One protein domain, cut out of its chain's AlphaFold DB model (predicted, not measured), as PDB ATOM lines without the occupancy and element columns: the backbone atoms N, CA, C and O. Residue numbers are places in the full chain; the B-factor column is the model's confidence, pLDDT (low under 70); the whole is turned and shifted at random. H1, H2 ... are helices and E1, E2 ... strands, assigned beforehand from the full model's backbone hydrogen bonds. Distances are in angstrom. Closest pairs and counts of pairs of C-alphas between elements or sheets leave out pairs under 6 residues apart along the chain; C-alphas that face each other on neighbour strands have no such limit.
ATOM      1  N   GLU A 176      16.470   6.121 -15.462       76.44
ATOM      2  CA  GLU A 176      15.243   6.695 -14.894       76.44
ATOM      3  C   GLU A 176      15.526   8.052 -14.235       76.44
ATOM      4  O   GLU A 176      14.799   9.013 -14.471       76.44
ATOM      5  N   GLU A 177      16.619   8.152 -13.476       78.44
ATOM      6  CA  GLU A 177      17.064   9.399 -12.838       78.44
ATOM      7  C   GLU A 177      17.472  10.453 -13.869       78.44
ATOM      8  O   GLU A 177      17.100  11.615 -13.750       78.44
ATOM      9  N   ARG A 178      18.178  10.041 -14.923       80.31
ATOM     10  CA  ARG A 178      18.569  10.910 -16.033       80.31
ATOM     11  C   ARG A 178      17.354  11.453 -16.761       80.31
ATOM     12  O   ARG A 178      17.307  12.639 -17.064       80.31
ATOM     13  N   ARG A 179      16.373  10.600 -17.053       85.25
ATOM     14  CA  ARG A 179      15.132  11.049 -17.682       85.25
ATOM     15  C   ARG A 179      14.407  12.053 -16.790       85.25
ATOM     16  O   ARG A 179      14.057  13.118 -17.275       85.25
ATOM     17  N   ALA A 180      14.251  11.747 -15.501       86.44
ATOM     18  CA  ALA A 180      13.619  12.656 -14.547       86.44
ATOM     19  C   ALA A 180      14.346  14.010 -14.477       86.44
ATOM     20  O   ALA A 180      13.701  15.048 -14.535       86.44
ATOM     21  N   HIS A 181      15.681  13.999 -14.448       88.12
ATOM     22  CA  HIS A 181      16.493  15.210 -14.492       88.12
ATOM     23  C   HIS A 181      16.194  16.062 -15.737       88.12
ATOM     24  O   HIS A 181      15.916  17.250 -15.630       88.12
ATOM     25  N   HIS A 182      16.192  15.472 -16.935       88.81
ATOM     26  CA  HIS A 182      15.927  16.240 -18.157       88.81
ATOM     27  C   HIS A 182      14.455  16.655 -18.303       88.81
ATOM     28  O   HIS A 182      14.179  17.685 -18.909       88.81
ATOM     29  N   GLU A 183      13.513  15.905 -17.727       92.31
ATOM     30  CA  GLU A 183      12.112  16.330 -17.612       92.31
ATOM     31  C   GLU A 183      11.968  17.569 -16.708       92.31
ATOM     32  O   GLU A 183      11.111  18.407 -16.974       92.31
ATOM     33  N   GLU A 184      12.812  17.726 -15.681       90.56
ATOM     34  CA  GLU A 184      12.856  18.941 -14.850       90.56
ATOM     35  C   GLU A 184      13.431  20.148 -15.602       90.56
ATOM     36  O   GLU A 184      12.993  21.273 -15.365       90.56
ATOM     37  N   LEU A 185      14.368  19.918 -16.529       92.38
ATOM     38  CA  LEU A 185      14.932  20.963 -17.391       92.38
ATOM     39  C   LEU A 185      14.023  21.328 -18.572       92.38
ATOM     40  O   LEU A 185      14.176  22.393 -19.168       92.38
ATOM     41  N   ALA A 186      13.109  20.444 -18.971       94.56
ATOM     42  CA  ALA A 186      12.262  20.661 -20.134       94.56
ATOM     43  C   ALA A 186      11.260  21.800 -19.896       94.56
ATOM     44  O   ALA A 186      10.505  21.800 -18.924       94.56
ATOM     45  N   VAL A 187      11.156  22.729 -20.851       94.25
ATOM     46  CA  VAL A 187      10.174  23.832 -20.787       94.25
ATOM     47  C   VAL A 187       8.736  23.303 -20.848       94.25
ATOM     48  O   VAL A 187       7.815  23.884 -20.272       94.25
ATOM     49  N   LYS A 188       8.538  22.196 -21.571       92.31
ATOM     50  CA  LYS A 188       7.250  21.517 -21.741       92.31
ATOM     51  C   LYS A 188       7.427  19.997 -21.670       92.31
ATOM     52  O   LYS A 188       7.433  19.333 -22.710       92.31
ATOM     53  N   PRO A 189       7.604  19.430 -20.469       89.88
ATOM     54  CA  PRO A 189       7.953  18.020 -20.297       89.88
ATOM     55  C   PRO A 189       6.922  17.061 -20.908       89.88
ATOM     56  O   PRO A 189       7.277  15.981 -21.368       89.88
ATOM     57  N   GLU A 190       5.648  17.451 -20.954       90.12
ATOM     58  CA  GLU A 190       4.566  16.663 -21.542       90.12
ATOM     59  C   GLU A 190       4.580  16.612 -23.073       90.12
ATOM     60  O   GLU A 190       3.916  15.753 -23.657       90.12
ATOM     61  N   GLU A 191       5.286  17.544 -23.716       91.62
ATOM     62  CA  GLU A 191       5.443  17.560 -25.165       91.62
ATOM     63  C   GLU A 191       6.687  16.745 -25.569       91.62
ATOM     64  O   GLU A 191       6.628  16.082 -26.599       91.62
ATOM     65  N   ILE A 192       7.738  16.654 -24.738       90.38
ATOM     66  CA  ILE A 192       9.019  16.037 -25.127       90.38
ATOM     67  C   ILE A 192       8.871  14.627 -25.724       90.38
ATOM     68  O   ILE A 192       8.247  13.732 -25.149       90.38
ATOM     69  N   SER A 193       9.496  14.415 -26.884       90.06
ATOM     70  CA  SER A 193       9.533  13.106 -27.536       90.06
ATOM     71  C   SER A 193      10.419  12.133 -26.757       90.06
ATOM     72  O   SER A 193      11.573  12.437 -26.467       90.06
ATOM     73  N   ASP A 194       9.922  10.918 -26.496       87.56
ATOM     74  CA  ASP A 194      10.691   9.854 -25.826       87.56
ATOM     75  C   ASP A 194      12.030   9.554 -26.526       87.56
ATOM     76  O   ASP A 194      12.997   9.162 -25.875       87.56
ATOM     77  N   GLU A 195      12.083   9.737 -27.848       87.38
ATOM     78  CA  GLU A 195      13.270   9.497 -28.679       87.38
ATOM     79  C   GLU A 195      14.421  10.459 -28.360       87.38
ATOM     80  O   GLU A 195      15.576  10.109 -28.567       87.38
ATOM     81  N   VAL A 196      14.126  11.640 -27.811       89.06
ATOM     82  CA  VAL A 196      15.143  12.639 -27.453       89.06
ATOM     83  C   VAL A 196      16.039  12.117 -26.336       89.06
ATOM     84  O   VAL A 196      17.245  12.313 -26.380       89.06
ATOM     85  N   TYR A 197      15.477  11.386 -25.369       86.44
ATOM     86  CA  TYR A 197      16.185  10.937 -24.166       86.44
ATOM     87  C   TYR A 197      17.152   9.764 -24.377       86.44
ATOM     88  O   TYR A 197      17.748   9.305 -23.401       86.44
ATOM     89  N   VAL A 198      17.275   9.222 -25.594       85.44
ATOM     90  CA  VAL A 198      18.099   8.028 -25.839       85.44
ATOM     91  C   VAL A 198      19.567   8.315 -25.524       85.44
ATOM     92  O   VAL A 198      20.147   7.601 -24.703       85.44
ATOM     93  N   ASP A 199      20.120   9.382 -26.101       84.06
ATOM     94  CA  ASP A 199      21.518   9.786 -25.904       84.06
ATOM     95  C   ASP A 199      21.678  11.143 -25.186       84.06
ATOM     96  O   ASP A 199      22.803  11.601 -24.994       84.06
ATOM     97  N   LEU A 200      20.578  11.774 -24.749       89.44
ATOM     98  CA  LEU A 200      20.608  13.110 -24.143       89.44
ATOM     99  C   LEU A 200      21.407  13.161 -22.832       89.44
ATOM    100  O   LEU A 200      21.063  12.499 -21.845       89.44
ATOM    101  N   LEU A 201      22.425  14.019 -22.820       89.31
ATOM    102  CA  LEU A 201      23.221  14.403 -21.657       89.31
ATOM    103  C   LEU A 201      23.437  15.922 -21.686       89.31
ATOM    104  O   LEU A 201      24.338  16.408 -22.372       89.31
ATOM    105  N   LEU A 202      22.606  16.657 -20.943       88.69
ATOM    106  CA  LEU A 202      22.685  18.111 -20.785       88.69
ATOM    107  C   LEU A 202      22.834  18.503 -19.319       88.69
ATOM    108  O   LEU A 202      21.874  18.462 -18.551       88.69
ATOM    109  N   SER A 203      24.043  18.903 -18.951       83.81
ATOM    110  CA  SER A 203      24.431  19.348 -17.617       83.81
ATOM    111  C   SER A 203      24.115  20.814 -17.347       83.81
ATOM    112  O   SER A 203      24.026  21.619 -18.273       83.81
ATOM    113  N   GLY A 204      23.965  21.168 -16.067       85.81
ATOM    114  CA  GLY A 204      24.006  22.570 -15.651       85.81
ATOM    115  C   GLY A 204      25.359  23.199 -15.992       85.81
ATOM    116  O   GLY A 204      26.363  22.496 -16.109       85.81
ATOM    117  N   ILE A 205      25.383  24.518 -16.153       89.56
ATOM    118  CA  ILE A 205      26.571  25.285 -16.556       89.56
ATOM    119  C   ILE A 205      27.028  26.201 -15.416       89.56
ATOM    120  O   ILE A 205      26.215  26.556 -14.568       89.56
ATOM    121  N   HIS A 206      28.303  26.589 -15.361       91.38
ATOM    122  CA  HIS A 206      28.828  27.492 -14.327       91.38
ATOM    123  C   HIS A 206      29.260  28.825 -14.942       91.38
ATOM    124  O   HIS A 206      29.625  28.886 -16.112       91.38
ATOM    125  N   GLU A 207      29.235  29.909 -14.160       91.12
ATOM    126  CA  GLU A 207      29.664  31.242 -14.626       91.12
ATOM    127  C   GLU A 207      31.093  31.276 -15.193       91.12
ATOM    128  O   GLU A 207      31.392  32.126 -16.026       91.12
ATOM    129  N   ASN A 208      31.982  30.397 -14.720       90.19
ATOM    130  CA  ASN A 208      33.359  30.293 -15.203       90.19
ATOM    131  C   ASN A 208      33.550  29.247 -16.307       90.19
ATOM    132  O   ASN A 208      34.692  29.032 -16.696       90.19
ATOM    133  N   THR A 209      32.489  28.600 -16.801       90.31
ATOM    134  CA  THR A 209      32.605  27.642 -17.904       90.31
ATOM    135  C   THR A 209      33.060  28.356 -19.174       90.31
ATOM    136  O   THR A 209      32.495  29.374 -19.562       90.31
ATOM    137  N   GLU A 210      34.079  27.806 -19.820       90.94
ATOM    138  CA  GLU A 210      34.610  28.227 -21.115       90.94
ATOM    139  C   GLU A 210      34.162  27.253 -22.207       90.94
ATOM    140  O   GLU A 210      33.647  27.693 -23.237       90.94
ATOM    141  N   ASP A 211      34.259  25.950 -21.924       87.75
ATOM    142  CA  ASP A 211      33.912  24.867 -22.842       87.75
ATOM    143  C   ASP A 211      32.805  23.991 -22.253       87.75
ATOM    144  O   ASP A 211      32.958  23.356 -21.202       87.75
ATOM    145  N   TYR A 212      31.670  23.946 -22.948       90.69
ATOM    146  CA  TYR A 212      30.532  23.126 -22.561       90.69
ATOM    147  C   TYR A 212      30.365  21.964 -23.534       90.69
ATOM    148  O   TYR A 212      30.112  22.160 -24.725       90.69
ATOM    149  N   ASN A 213      30.484  20.744 -23.015       87.38
ATOM    150  CA  ASN A 213      30.299  19.524 -23.785       87.38
ATOM    151  C   ASN A 213      29.030  18.804 -23.334       87.38
ATOM    152  O   ASN A 213      28.770  18.657 -22.137       87.38
ATOM    153  N   GLY A 214      28.281  18.284 -24.300       89.81
ATOM    154  CA  GLY A 214      27.087  17.489 -24.048       89.81
ATOM    155  C   GLY A 214      26.907  16.387 -25.084       89.81
ATOM    156  O   GLY A 214      27.757  16.163 -25.952       89.81
ATOM    157  N   ARG A 215      25.788  15.670 -24.969       91.06
ATOM    158  CA  ARG A 215      25.422  14.612 -25.913       91.06
ATOM    159  C   ARG A 215      23.946  14.683 -26.279       91.06
ATOM    160  O   ARG A 215      23.102  14.953 -25.425       91.06
ATOM    161  N   VAL A 216      23.656  14.450 -27.550       92.50
ATOM    162  CA  VAL A 216      22.321  14.349 -28.154       92.50
ATOM    163  C   VAL A 216      22.283  13.129 -29.077       92.50
ATOM    164  O   VAL A 216      23.272  12.400 -29.180       92.50
ATOM    165  N   ASN A 217      21.160  12.864 -29.750       89.19
ATOM    166  CA  ASN A 217      21.140  11.773 -30.719       89.19
ATOM    167  C   ASN A 217      21.944  12.157 -31.963       89.19
ATOM    168  O   ASN A 217      21.990  13.316 -32.379       89.19
ATOM    169  N   SER A 218      22.552  11.157 -32.598       88.00
ATOM    170  CA  SER A 218      23.238  11.347 -33.877       88.00
ATOM    171  C   SER A 218      22.299  11.961 -34.924       88.00
ATOM    172  O   SER A 218      21.187  11.472 -35.154       88.00
ATOM    173  N   GLY A 219      22.764  13.033 -35.568       88.00
ATOM    174  CA  GLY A 219      22.006  13.786 -36.566       88.00
ATOM    175  C   GLY A 219      21.055  14.841 -35.995       88.00
ATOM    176  O   GLY A 219      20.413  15.534 -36.786       88.00
ATOM    177  N   ASP A 220      20.964  14.986 -34.669       93.69
ATOM    178  CA  ASP A 220      20.264  16.116 -34.063       93.69
ATOM    179  C   ASP A 220      20.992  17.431 -34.364       93.69
ATOM    180  O   ASP A 220      22.218  17.487 -34.436       93.69
ATOM    181  N   THR A 221      20.227  18.506 -34.539       94.94
ATOM    182  CA  THR A 221      20.745  19.879 -34.562       94.94
ATOM    183  C   THR A 221      20.493  20.519 -33.205       94.94
ATOM    184  O   THR A 221      19.362  20.456 -32.705       94.94
ATOM    185  N   ILE A 222      21.526  21.141 -32.634       96.19
ATOM    186  CA  ILE A 222      21.475  21.789 -31.323       96.19
ATOM    187  C   ILE A 222      21.799  23.280 -31.429       96.19
ATOM    188  O   ILE A 222      22.804  23.679 -32.013       96.19
ATOM    189  N   MET A 223      20.949  24.111 -30.833       96.94
ATOM    190  CA  MET A 223      21.140  25.558 -30.764       96.94
ATOM    191  C   MET A 223      21.005  26.034 -29.320       96.94
ATOM    192  O   MET A 223      20.055  25.678 -28.623       96.94
ATOM    193  N   PHE A 224      21.944  26.863 -28.893       97.00
ATOM    194  CA  PHE A 224      21.983  27.512 -27.594       97.00
ATOM    195  C   PHE A 224      21.497  28.951 -27.726       97.00
ATOM    196  O   PHE A 224      21.886  29.659 -28.651       97.00
ATOM    197  N   GLU A 225      20.662  29.394 -26.793       95.69
ATOM    198  CA  GLU A 225      20.234  30.781 -26.647       95.69
ATOM    199  C   GLU A 225      20.694  31.326 -25.287       95.69
ATOM    200  O   GLU A 225      20.117  31.036 -24.226       95.69
ATOM    201  N   PHE A 226      21.736  32.151 -25.334       94.81
ATOM    202  CA  PHE A 226      22.367  32.753 -24.169       94.81
ATOM    203  C   PHE A 226      21.645  34.047 -23.778       94.81
ATOM    204  O   PHE A 226      21.281  34.845 -24.647       94.81
ATOM    205  N   PRO A 227      21.398  34.277 -22.479       89.75
ATOM    206  CA  PRO A 227      20.931  35.570 -22.000       89.75
ATOM    207  C   PRO A 227      22.059  36.609 -22.076       89.75
ATOM    208  O   PRO A 227      23.209  36.292 -21.794       89.75
ATOM    209  N   ASP A 228      21.733  37.863 -22.386       80.62
ATOM    210  CA  ASP A 228      22.691  38.970 -22.284       80.62
ATOM    211  C   ASP A 228      22.871  39.407 -20.808       80.62
ATOM    212  O   ASP A 228      21.896  39.575 -20.058       80.62
ATOM    213  N   ALA A 229      24.123  39.587 -20.366       70.50
ATOM    214  CA  ALA A 229      24.462  39.971 -18.991       70.50
ATOM    215  C   ALA A 229      23.980  41.371 -18.571       70.50
ATOM    216  O   ALA A 229      23.797  41.614 -17.367       70.50
ATOM    217  N   GLU A 230      23.815  42.304 -19.513       74.81
ATOM    218  CA  GLU A 230      23.321  43.659 -19.256       74.81
ATOM    219  C   GLU A 230      21.789  43.721 -19.309       74.81
ATOM    220  O   GLU A 230      21.175  44.472 -18.539       74.81
ATOM    221  N   ASN A 231      21.163  42.917 -20.174       74.62
ATOM    222  CA  ASN A 231      19.713  42.835 -20.303       74.62
ATOM    223  C   ASN A 231      19.237  41.411 -20.612       74.62
ATOM    224  O   ASN A 231      19.159  41.015 -21.765       74.62
ATOM    225  N   SER A 232      18.745  40.694 -19.601       72.12
ATOM    226  CA  SER A 232      18.260  39.312 -19.750       72.12
ATOM    227  C   SER A 232      17.054  39.131 -20.693       72.12
ATOM    228  O   SER A 232      16.604  38.006 -20.893       72.12
ATOM    229  N   ALA A 233      16.457  40.219 -21.197       76.19
ATOM    230  CA  ALA A 233      15.427  40.164 -22.235       76.19
ATOM    231  C   ALA A 233      16.013  40.047 -23.653       76.19
ATOM    232  O   ALA A 233      15.300  39.613 -24.558       76.19
ATOM    233  N   ASP A 234      17.273  40.437 -23.832       83.44
ATOM    234  CA  ASP A 234      18.022  40.271 -25.069       83.44
ATOM    235  C   ASP A 234      18.782  38.941 -25.001       83.44
ATOM    236  O   ASP A 234      19.284  38.549 -23.943       83.44
ATOM    237  N   ARG A 235      18.802  38.208 -26.118       88.56
ATOM    238  CA  ARG A 235      19.406  36.876 -26.191       88.56
ATOM    239  C   ARG A 235      20.175  36.699 -27.495       88.56
ATOM    240  O   ARG A 235      19.729  37.167 -28.547       88.56
ATOM    241  N   SER A 236      21.332  36.055 -27.413       91.62
ATOM    242  CA  SER A 236      22.151  35.643 -28.556       91.62
ATOM    243  C   SER A 236      21.959  34.153 -28.804       91.62
ATOM    244  O   SER A 236      21.666  33.400 -27.880       91.62
ATOM    245  N   THR A 237      22.115  33.722 -30.054       93.44
ATOM    246  CA  THR A 237      21.992  32.311 -30.428       93.44
ATOM    247  C   THR A 237      23.271  31.803 -31.064       93.44
ATOM    248  O   THR A 237      23.861  32.507 -31.886       93.44
ATOM    249  N   GLU A 238      23.634  30.566 -30.756       94.62
ATOM    250  CA  GLU A 238      24.775  29.869 -31.340       94.62
ATOM    251  C   GLU A 238      24.429  28.396 -31.566       94.62
ATOM    252  O   GLU A 238      23.781  27.765 -30.736       94.62
ATOM    253  N   GLU A 239      24.812  27.858 -32.718       95.38
ATOM    254  CA  GLU A 239      24.594  26.456 -33.079       95.38
ATOM    255  C   GLU A 239      25.872  25.671 -32.780       95.38
ATOM    256  O   GLU A 239      26.955  26.130 -33.144       95.38
ATOM    257  N   ALA A 240      25.756  24.513 -32.124       93.75
ATOM    258  CA  ALA A 240      26.910  23.649 -31.884       93.75
ATOM    259  C   ALA A 240      26.974  22.544 -32.943       93.75
ATOM    260  O   ALA A 240      25.953  21.961 -33.322       93.75
ATOM    261  N   GLU A 241      28.182  22.231 -33.404       91.81
ATOM    262  CA  GLU A 241      28.395  21.118 -34.323       91.81
ATOM    263  C   GLU A 241      28.267  19.788 -33.568       91.81
ATOM    264  O   GLU A 241      28.923  19.563 -32.550       91.81
ATOM    265  N   VAL A 242      27.407  18.900 -34.075       91.31
ATOM    266  CA  VAL A 242      27.160  17.572 -33.499       91.31
ATOM    267  C   VAL A 242      27.904  16.521 -34.317       91.31
ATOM    268  O   VAL A 242      27.749  16.436 -35.538       91.31
ATOM    269  N   SER A 243      28.709  15.703 -33.645       88.69
ATOM    270  CA  SER A 243      29.466  14.617 -34.265       88.69
ATOM    271  C   SER A 243      28.570  13.453 -34.702       88.69
ATOM    272  O   SER A 243      27.408  13.338 -34.307       88.69
ATOM    273  N   GLU A 244      29.125  12.528 -35.491       86.62
ATOM    274  CA  GLU A 244      28.406  11.318 -35.918       86.62
ATOM    275  C   GLU A 244      27.943  10.449 -34.734       86.62
ATOM    276  O   GLU A 244      26.935   9.752 -34.848       86.62
ATOM    277  N   ASP A 245      28.623  10.535 -33.589       83.56
ATOM    278  CA  ASP A 245      28.291   9.810 -32.357       83.56
ATOM    279  C   ASP A 245      27.382  10.613 -31.400       83.56
ATOM    280  O   ASP A 245      27.025  10.132 -30.318       83.56
ATOM    281  N   GLY A 246      26.980  11.827 -31.798       85.50
ATOM    282  CA  GLY A 246      26.051  12.682 -31.052       85.50
ATOM    283  C   GLY A 246      26.697  13.586 -29.997       85.50
ATOM    284  O   GLY A 246      25.979  14.207 -29.216       85.50
ATOM    285  N   TYR A 247      28.029  13.670 -29.944       89.75
ATOM    286  CA  TYR A 247      28.732  14.599 -29.049       89.75
ATOM    287  C   TYR A 247      28.807  15.992 -29.659       89.75
ATOM    288  O   TYR A 247      28.961  16.126 -30.871       89.75
ATOM    289  N   PHE A 248      28.761  17.018 -28.818       90.31
ATOM    290  CA  PHE A 248      28.985  18.396 -29.237       90.31
ATOM    291  C   PHE A 248      29.825  19.144 -28.204       90.31
ATOM    292  O   PHE A 248      29.805  18.816 -27.012       90.31
ATOM    293  N   THR A 249      30.492  20.191 -28.675       91.75
ATOM    294  CA  THR A 249      31.232  21.153 -27.857       91.75
ATOM    295  C   THR A 249      30.816  22.554 -28.285       91.75
ATOM    296  O   THR A 249      30.704  22.827 -29.480       91.75
ATOM    297  N   ILE A 250      30.577  23.440 -27.320       91.88
ATOM    298  CA  ILE A 250      30.341  24.864 -27.570       91.88
ATOM    299  C   ILE A 250      31.230  25.717 -26.665       91.88
ATOM    300  O   ILE A 250      31.330  25.473 -25.460       91.88
ATOM    301  N   HIS A 251      31.864  26.723 -27.266       92.88
ATOM    302  CA  HIS A 251      32.732  27.677 -26.582       92.88
ATOM    303  C   HIS A 251      31.894  28.850 -26.069       92.88
ATOM    304  O   HIS A 251      31.514  29.752 -26.817       92.88
ATOM    305  N   VAL A 252      31.581  28.843 -24.779       91.25
ATOM    306  CA  VAL A 252      30.629  29.791 -24.184       91.25
ATOM    307  C   VAL A 252      31.295  31.063 -23.658       91.25
ATOM    308  O   VAL A 252      30.602  32.025 -23.339       91.25
ATOM    309  N   ASN A 253      32.631  31.107 -23.625       86.31
ATOM    310  CA  ASN A 253      33.433  32.237 -23.138       86.31
ATOM    311  C   ASN A 253      33.172  33.574 -23.862       86.31
ATOM    312  O   ASN A 253      33.522  34.642 -23.356       86.31
ATOM    313  N   SER A 254      32.582  33.522 -25.058       85.81
ATOM    314  CA  SER A 254      32.218  34.698 -25.846       85.81
ATOM    315  C   SER A 254      30.912  35.360 -25.384       85.81
ATOM    316  O   SER A 254      30.635  36.494 -25.784       85.81
ATOM    317  N   HIS A 255      30.147  34.696 -24.510       88.38
ATOM    318  CA  HIS A 255      28.893  35.189 -23.944       88.38
ATOM    319  C   HIS A 255      29.069  35.515 -22.464       88.38
ATOM    320  O   HIS A 255      29.618  34.734 -21.693       88.38
ATOM    321  N   GLU A 256      28.558  36.667 -22.039       85.94
ATOM    322  CA  GLU A 256      28.497  37.000 -20.617       85.94
ATOM    323  C   GLU A 256      27.144  36.546 -20.049       85.94
ATOM    324  O   GLU A 256      26.101  37.080 -20.423       85.94
ATOM    325  N   PHE A 257      27.162  35.602 -19.108       89.38
ATOM    326  CA  PHE A 257      25.995  35.158 -18.340       89.38
ATOM    327  C   PHE A 257      26.347  35.029 -16.849       89.38
ATOM    328  O   PHE A 257      27.511  35.093 -16.457       89.38
ATOM    329  N   LYS A 258      25.326  34.944 -15.994       90.62
ATOM    330  CA  LYS A 258      25.441  34.981 -14.529       90.62
ATOM    331  C   LYS A 258      24.621  33.893 -13.859       90.62
ATOM    332  O   LYS A 258      23.583  33.479 -14.370       90.62
ATOM    333  N   ALA A 259      25.042  33.511 -12.662       90.12
ATOM    334  CA  ALA A 259      24.370  32.542 -11.822       90.12
ATOM    335  C   ALA A 259      22.910  32.942 -11.571       90.12
ATOM    336  O   ALA A 259      22.590  34.101 -11.281       90.12
ATOM    337  N   GLY A 260      22.017  31.960 -11.675       86.44
ATOM    338  CA  GLY A 260      20.571  32.150 -11.585       86.44
ATOM    339  C   GLY A 260      19.913  32.681 -12.861       86.44
ATOM    340  O   GLY A 260      18.719  32.980 -12.831       86.44
ATOM    341  N   GLN A 261      20.663  32.830 -13.955       90.50
ATOM    342  CA  GLN A 261      20.095  32.874 -15.300       90.50
ATOM    343  C   GLN A 261      19.986  31.453 -15.866       90.50
ATOM    344  O   GLN A 261      20.601  30.526 -15.343       90.50
ATOM    345  N   ASP A 262      19.239  31.315 -16.959       91.88
ATOM    346  CA  ASP A 262      19.071  30.047 -17.661       91.88
ATOM    347  C   ASP A 262      19.479  30.204 -19.125       91.88
ATOM    348  O   ASP A 262      19.124  31.201 -19.768       91.88
ATOM    349  N   ILE A 263      20.181  29.211 -19.665       94.56
ATOM    350  CA  ILE A 263      20.509  29.096 -21.089       94.56
ATOM    351  C   ILE A 263      19.495  28.160 -21.726       94.56
ATOM    352  O   ILE A 263      19.232  27.077 -21.209       94.56
ATOM    353  N   ARG A 264      18.904  28.562 -22.849       96.12
ATOM    354  CA  ARG A 264      17.947  27.703 -23.547       96.12
ATOM    355  C   ARG A 264      18.648  26.855 -24.582       96.12
ATOM    356  O   ARG A 264      19.446  27.368 -25.356       96.12
ATOM    357  N   VAL A 265      18.314  25.576 -24.604       97.06
ATOM    358  CA  VAL A 265      18.837  24.610 -25.561       97.06
ATOM    359  C   VAL A 265      17.688  24.072 -26.384       97.06
ATOM    360  O   VAL A 265      16.711  23.548 -25.846       97.06
ATOM    361  N   TYR A 266      17.827  24.209 -27.691       96.62
ATOM    362  CA  TYR A 266      16.872  23.772 -28.691       96.62
ATOM    363  C   TYR A 266      17.442  22.562 -29.413       96.62
ATOM    364  O   TYR A 266      18.534  22.641 -29.973       96.62
ATOM    365  N   ILE A 267      16.700  21.456 -29.418       96.31
ATOM    366  CA  ILE A 267      17.065  20.236 -30.139       96.31
ATOM    367  C   ILE A 267      16.011  19.958 -31.207       96.31
ATOM    368  O   ILE A 267      14.804  19.896 -30.932       96.31
ATOM    369  N   THR A 268      16.469  19.777 -32.445       93.88
ATOM    370  CA  THR A 268      15.604  19.494 -33.594       93.88
ATOM    371  C   THR A 268      16.148  18.341 -34.433       93.88
ATOM    372  O   THR A 268      17.327  18.320 -34.769       93.88
ATOM    373  N   ASN A 269      15.280  17.380 -34.782       88.00
ATOM    374  CA  ASN A 269      15.586  16.295 -35.726       88.00
ATOM    375  C   ASN A 269      14.327  15.536 -36.181       88.00
ATOM    376  O   ASN A 269      14.071  14.396 -35.803       88.00
ATOM    377  N   GLY A 270      13.444  16.193 -36.936       81.44
ATOM    378  CA  GLY A 270      12.214  15.542 -37.416       81.44
ATOM    379  C   GLY A 270      11.187  15.193 -36.324       81.44
ATOM    380  O   GLY A 270      10.174  14.557 -36.627       81.44
ATOM    381  N   TYR A 271      11.400  15.639 -35.082       89.69
ATOM    382  CA  TYR A 271      10.414  15.583 -34.005       89.69
ATOM    383  C   TYR A 271       9.144  16.367 -34.360       89.69
ATOM    384  O   TYR A 271       9.153  17.291 -35.175       89.69
ATOM    385  N   SER A 272       8.026  16.010 -33.721       86.31
ATOM    386  CA  SER A 272       6.730  16.660 -33.983       86.31
ATOM    387  C   SER A 272       6.682  18.145 -33.592       86.31
ATOM    388  O   SER A 272       5.826  18.881 -34.080       86.31
ATOM    389  N   HIS A 273       7.595  18.574 -32.725       88.88
ATOM    390  CA  HIS A 273       7.824  19.946 -32.288       88.88
ATOM    391  C   HIS A 273       9.283  20.075 -31.828       88.88
ATOM    392  O   HIS A 273       9.975  19.075 -31.629       88.88
ATOM    393  N   GLU A 274       9.749  21.308 -31.679       92.88
ATOM    394  CA  GLU A 274      11.073  21.624 -31.144       92.88
ATOM    395  C   GLU A 274      11.171  21.254 -29.660       92.88
ATOM    396  O   GLU A 274      10.238  21.487 -28.892       92.88
ATOM    397  N   GLN A 275      12.292  20.655 -29.271       95.62
ATOM    398  CA  GLN A 275      12.533  20.176 -27.915       95.62
ATOM    399  C   GLN A 275      13.355  21.235 -27.189       95.62
ATOM    400  O   GLN A 275      14.440  21.576 -27.655       95.62
ATOM    401  N   VAL A 276      12.825  21.788 -26.098       96.88
ATOM    402  CA  VAL A 276      13.424  22.955 -25.435       96.88
ATOM    403  C   VAL A 276      13.734  22.641 -23.980       96.88
ATOM    404  O   VAL A 276      12.835  22.259 -23.225       96.88
ATOM    405  N   PHE A 277      14.988  22.864 -23.596       96.88
ATOM    406  CA  PHE A 277      15.501  22.690 -22.240       96.88
ATOM    407  C   PHE A 277      16.052  24.019 -21.708       96.88
ATOM    408  O   PHE A 277      16.649  24.786 -22.462       96.88
ATOM    409  N   GLU A 278      15.849  24.302 -20.425       95.44
ATOM    410  CA  GLU A 278      16.411  25.458 -19.718       95.44
ATOM    411  C   GLU A 278      17.531  24.977 -18.789       95.44
ATOM    412  O   GLU A 278      17.277  24.356 -17.761       95.44
ATOM    413  N   LEU A 279      18.781  25.229 -19.181       94.00
ATOM    414  CA  LEU A 279      19.962  24.873 -18.403       94.00
ATOM    415  C   LEU A 279      20.238  25.939 -17.342       94.00
ATOM    416  O   LEU A 279      20.484  27.092 -17.711       94.00
ATOM    417  N   PRO A 280      20.253  25.576 -16.049       91.12
ATOM    418  CA  PRO A 280      20.557  26.522 -14.992       91.12
ATOM    419  C   PRO A 280      22.037  26.912 -15.018       91.12
ATOM    420  O   PRO A 280      22.915  26.059 -15.173       91.12
ATOM    421  N   VAL A 281      22.305  28.202 -14.804       91.75
ATOM    422  CA  VAL A 281      23.653  28.718 -14.548       91.75
ATOM    423  C   VAL A 281      23.913  28.741 -13.039       91.75
ATOM    424  O   VAL A 281      23.212  29.415 -12.275       91.75
ATOM    425  N   HIS A 282      24.952  28.040 -12.605       90.38
ATOM    426  CA  HIS A 282      25.447  27.995 -11.234       90.38
ATOM    427  C   HIS A 282      26.550  29.038 -10.991       90.38
ATOM    428  O   HIS A 282      27.145  29.566 -11.931       90.38
ATOM    429  N   GLU A 283      26.813  29.359  -9.718       88.38
ATOM    430  CA  GLU A 283      27.947  30.219  -9.336       88.38
ATOM    431  C   GLU A 283      29.269  29.603  -9.807       88.38
ATOM    432  O   GLU A 283      29.381  28.384  -9.884       88.38
ATOM    433  N   ALA A 284      30.270  30.434 -10.104       89.12
ATOM    434  CA  ALA A 284      31.590  29.939 -10.488       89.12
ATOM    435  C   ALA A 284      32.180  28.979  -9.434       89.12
ATOM    436  O   ALA A 284      32.219  29.298  -8.241       89.12
ATOM    437  N   GLU A 285      32.695  27.838  -9.890       82.94
ATOM    438  CA  GLU A 285      33.315  26.807  -9.052       82.94
ATOM    439  C   GLU A 285      34.663  26.376  -9.648       82.94
ATOM    440  O   GLU A 285      34.808  26.249 -10.862       82.94
ATOM    441  N   GLU A 286      35.672  26.186  -8.793       78.38
ATOM    442  CA  GLU A 286      37.016  25.766  -9.212       78.38
ATOM    443  C   GLU A 286      36.953  24.411  -9.935       78.38
ATOM    444  O   GLU A 286      36.451  23.434  -9.379       78.38
ATOM    445  N   GLY A 287      37.464  24.358 -11.169       76.31
ATOM    446  CA  GLY A 287      37.451  23.155 -12.004       76.31
ATOM    447  C   GLY A 287      36.243  23.015 -12.932       76.31
ATOM    448  O   GLY A 287      36.145  22.011 -13.638       76.31
ATOM    449  N   MET A 288      35.345  24.009 -12.952       83.25
ATOM    450  CA  MET A 288      34.169  24.064 -13.836       83.25
ATOM    451  C   MET A 288      34.367  24.945 -15.075       83.25
ATOM    452  O   MET A 288      33.396  25.293 -15.753       83.25
ATOM    453  N   GLU A 289      35.620  25.280 -15.392       84.00
ATOM    454  CA  GLU A 289      36.006  25.927 -16.649       84.00
ATOM    455  C   GLU A 289      35.680  25.045 -17.858       84.00
ATOM    456  O   GLU A 289      35.355  25.544 -18.931       84.00
ATOM    457  N   GLU A 290      35.693  23.728 -17.677       80.56
ATOM    458  CA  GLU A 290      35.346  22.781 -18.723       80.56
ATOM    459  C   GLU A 290      34.396  21.710 -18.196       80.56
ATOM    460  O   GLU A 290      34.732  20.935 -17.293       80.56
ATOM    461  N   ILE A 291      33.220  21.632 -18.813       78.19
ATOM    462  CA  ILE A 291      32.193  20.651 -18.479       78.19
ATOM    463  C   ILE A 291      32.209  19.546 -19.523       78.19
ATOM    464  O   ILE A 291      32.013  19.809 -20.707       78.19
ATOM    465  N   ARG A 292      32.402  18.296 -19.082       75.00
ATOM    466  CA  ARG A 292      32.457  17.112 -19.952       75.00
ATOM    467  C   ARG A 292      31.368  16.093 -19.625       75.00
ATOM    468  O   ARG A 292      31.036  15.863 -18.458       75.00
TER     469      ARG A 292
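What this domain is: This is residues 176 to 292 of the 294 residues of an uncharacterized protein of Salicibibacter cibarius (UniProt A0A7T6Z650). A strongly twisted four-stranded sheet, E3 E2 E5 E6, and a two-stranded sheet, E1 E4, form the two walls of a small, incompletely closed barrel-like sandwich. Helix H1 stands beside edge strand E6, and short H2 lies far from the middle. The 117 printed residues hold H1, H2, then E1 to E6; both sheets are antiparallel, and the class is mixed, with 53 residues in named elements, under half. The whole is compact, with a radius of gyration of the C-alphas of 13.6 A and spans of 35 by 28 by 26 A.

Where its parts are: H1, residues 176 to 185, begins at C-alpha 176 (15.243, 6.695, -14.894) and is 14.5 A long. H2 is residues 194 to 198, E1 211 to 215, E2 221 to 227 at 20.1 A, E3 235 to 240, E4 247 to 251, and E5 262 to 268 at 19.4 A. E6, residues 275 to 282, is 22.5 A long and ends at C-alpha 282 (25.447, 27.995, -11.234).

How they stand to each other: E2 and E3 form a hairpin, with N 224 and O 238 2.8 A apart. E2 and E5 are antiparallel neighbours, with N 225 and O 264 within hydrogen-bond range at 2.8 A. E5 and E6 form a hairpin, with N 265 and O 277 at 2.8 A. E1 and E4 have N 250 and O 212 at 2.9 A. The closest C-alphas of E3 and E4, Ala 240 and Ile 250, are 5.6 A apart. Residues 205 to 206 pair in parallel with residues 281 to 282 of E6. H1 is on the larger sheet, at the sheet's level; its Leu 185 and Phe 277 of E6 have the closest C-alphas, 5.2 A apart. H2 is not on that sheet. Every O i to N i+4 pair of H1 is within hydrogen-bond range; H2 has 0 of 1, and 1 of 2 O i to N i+3 pairs.

The domain as a whole: The farthest C-alphas, Ser 272 and Glu 286, are 40.2 A apart. The printed part has no cut, the H2 to E1 link is long, and no printed residue is under 70 in pLDDT.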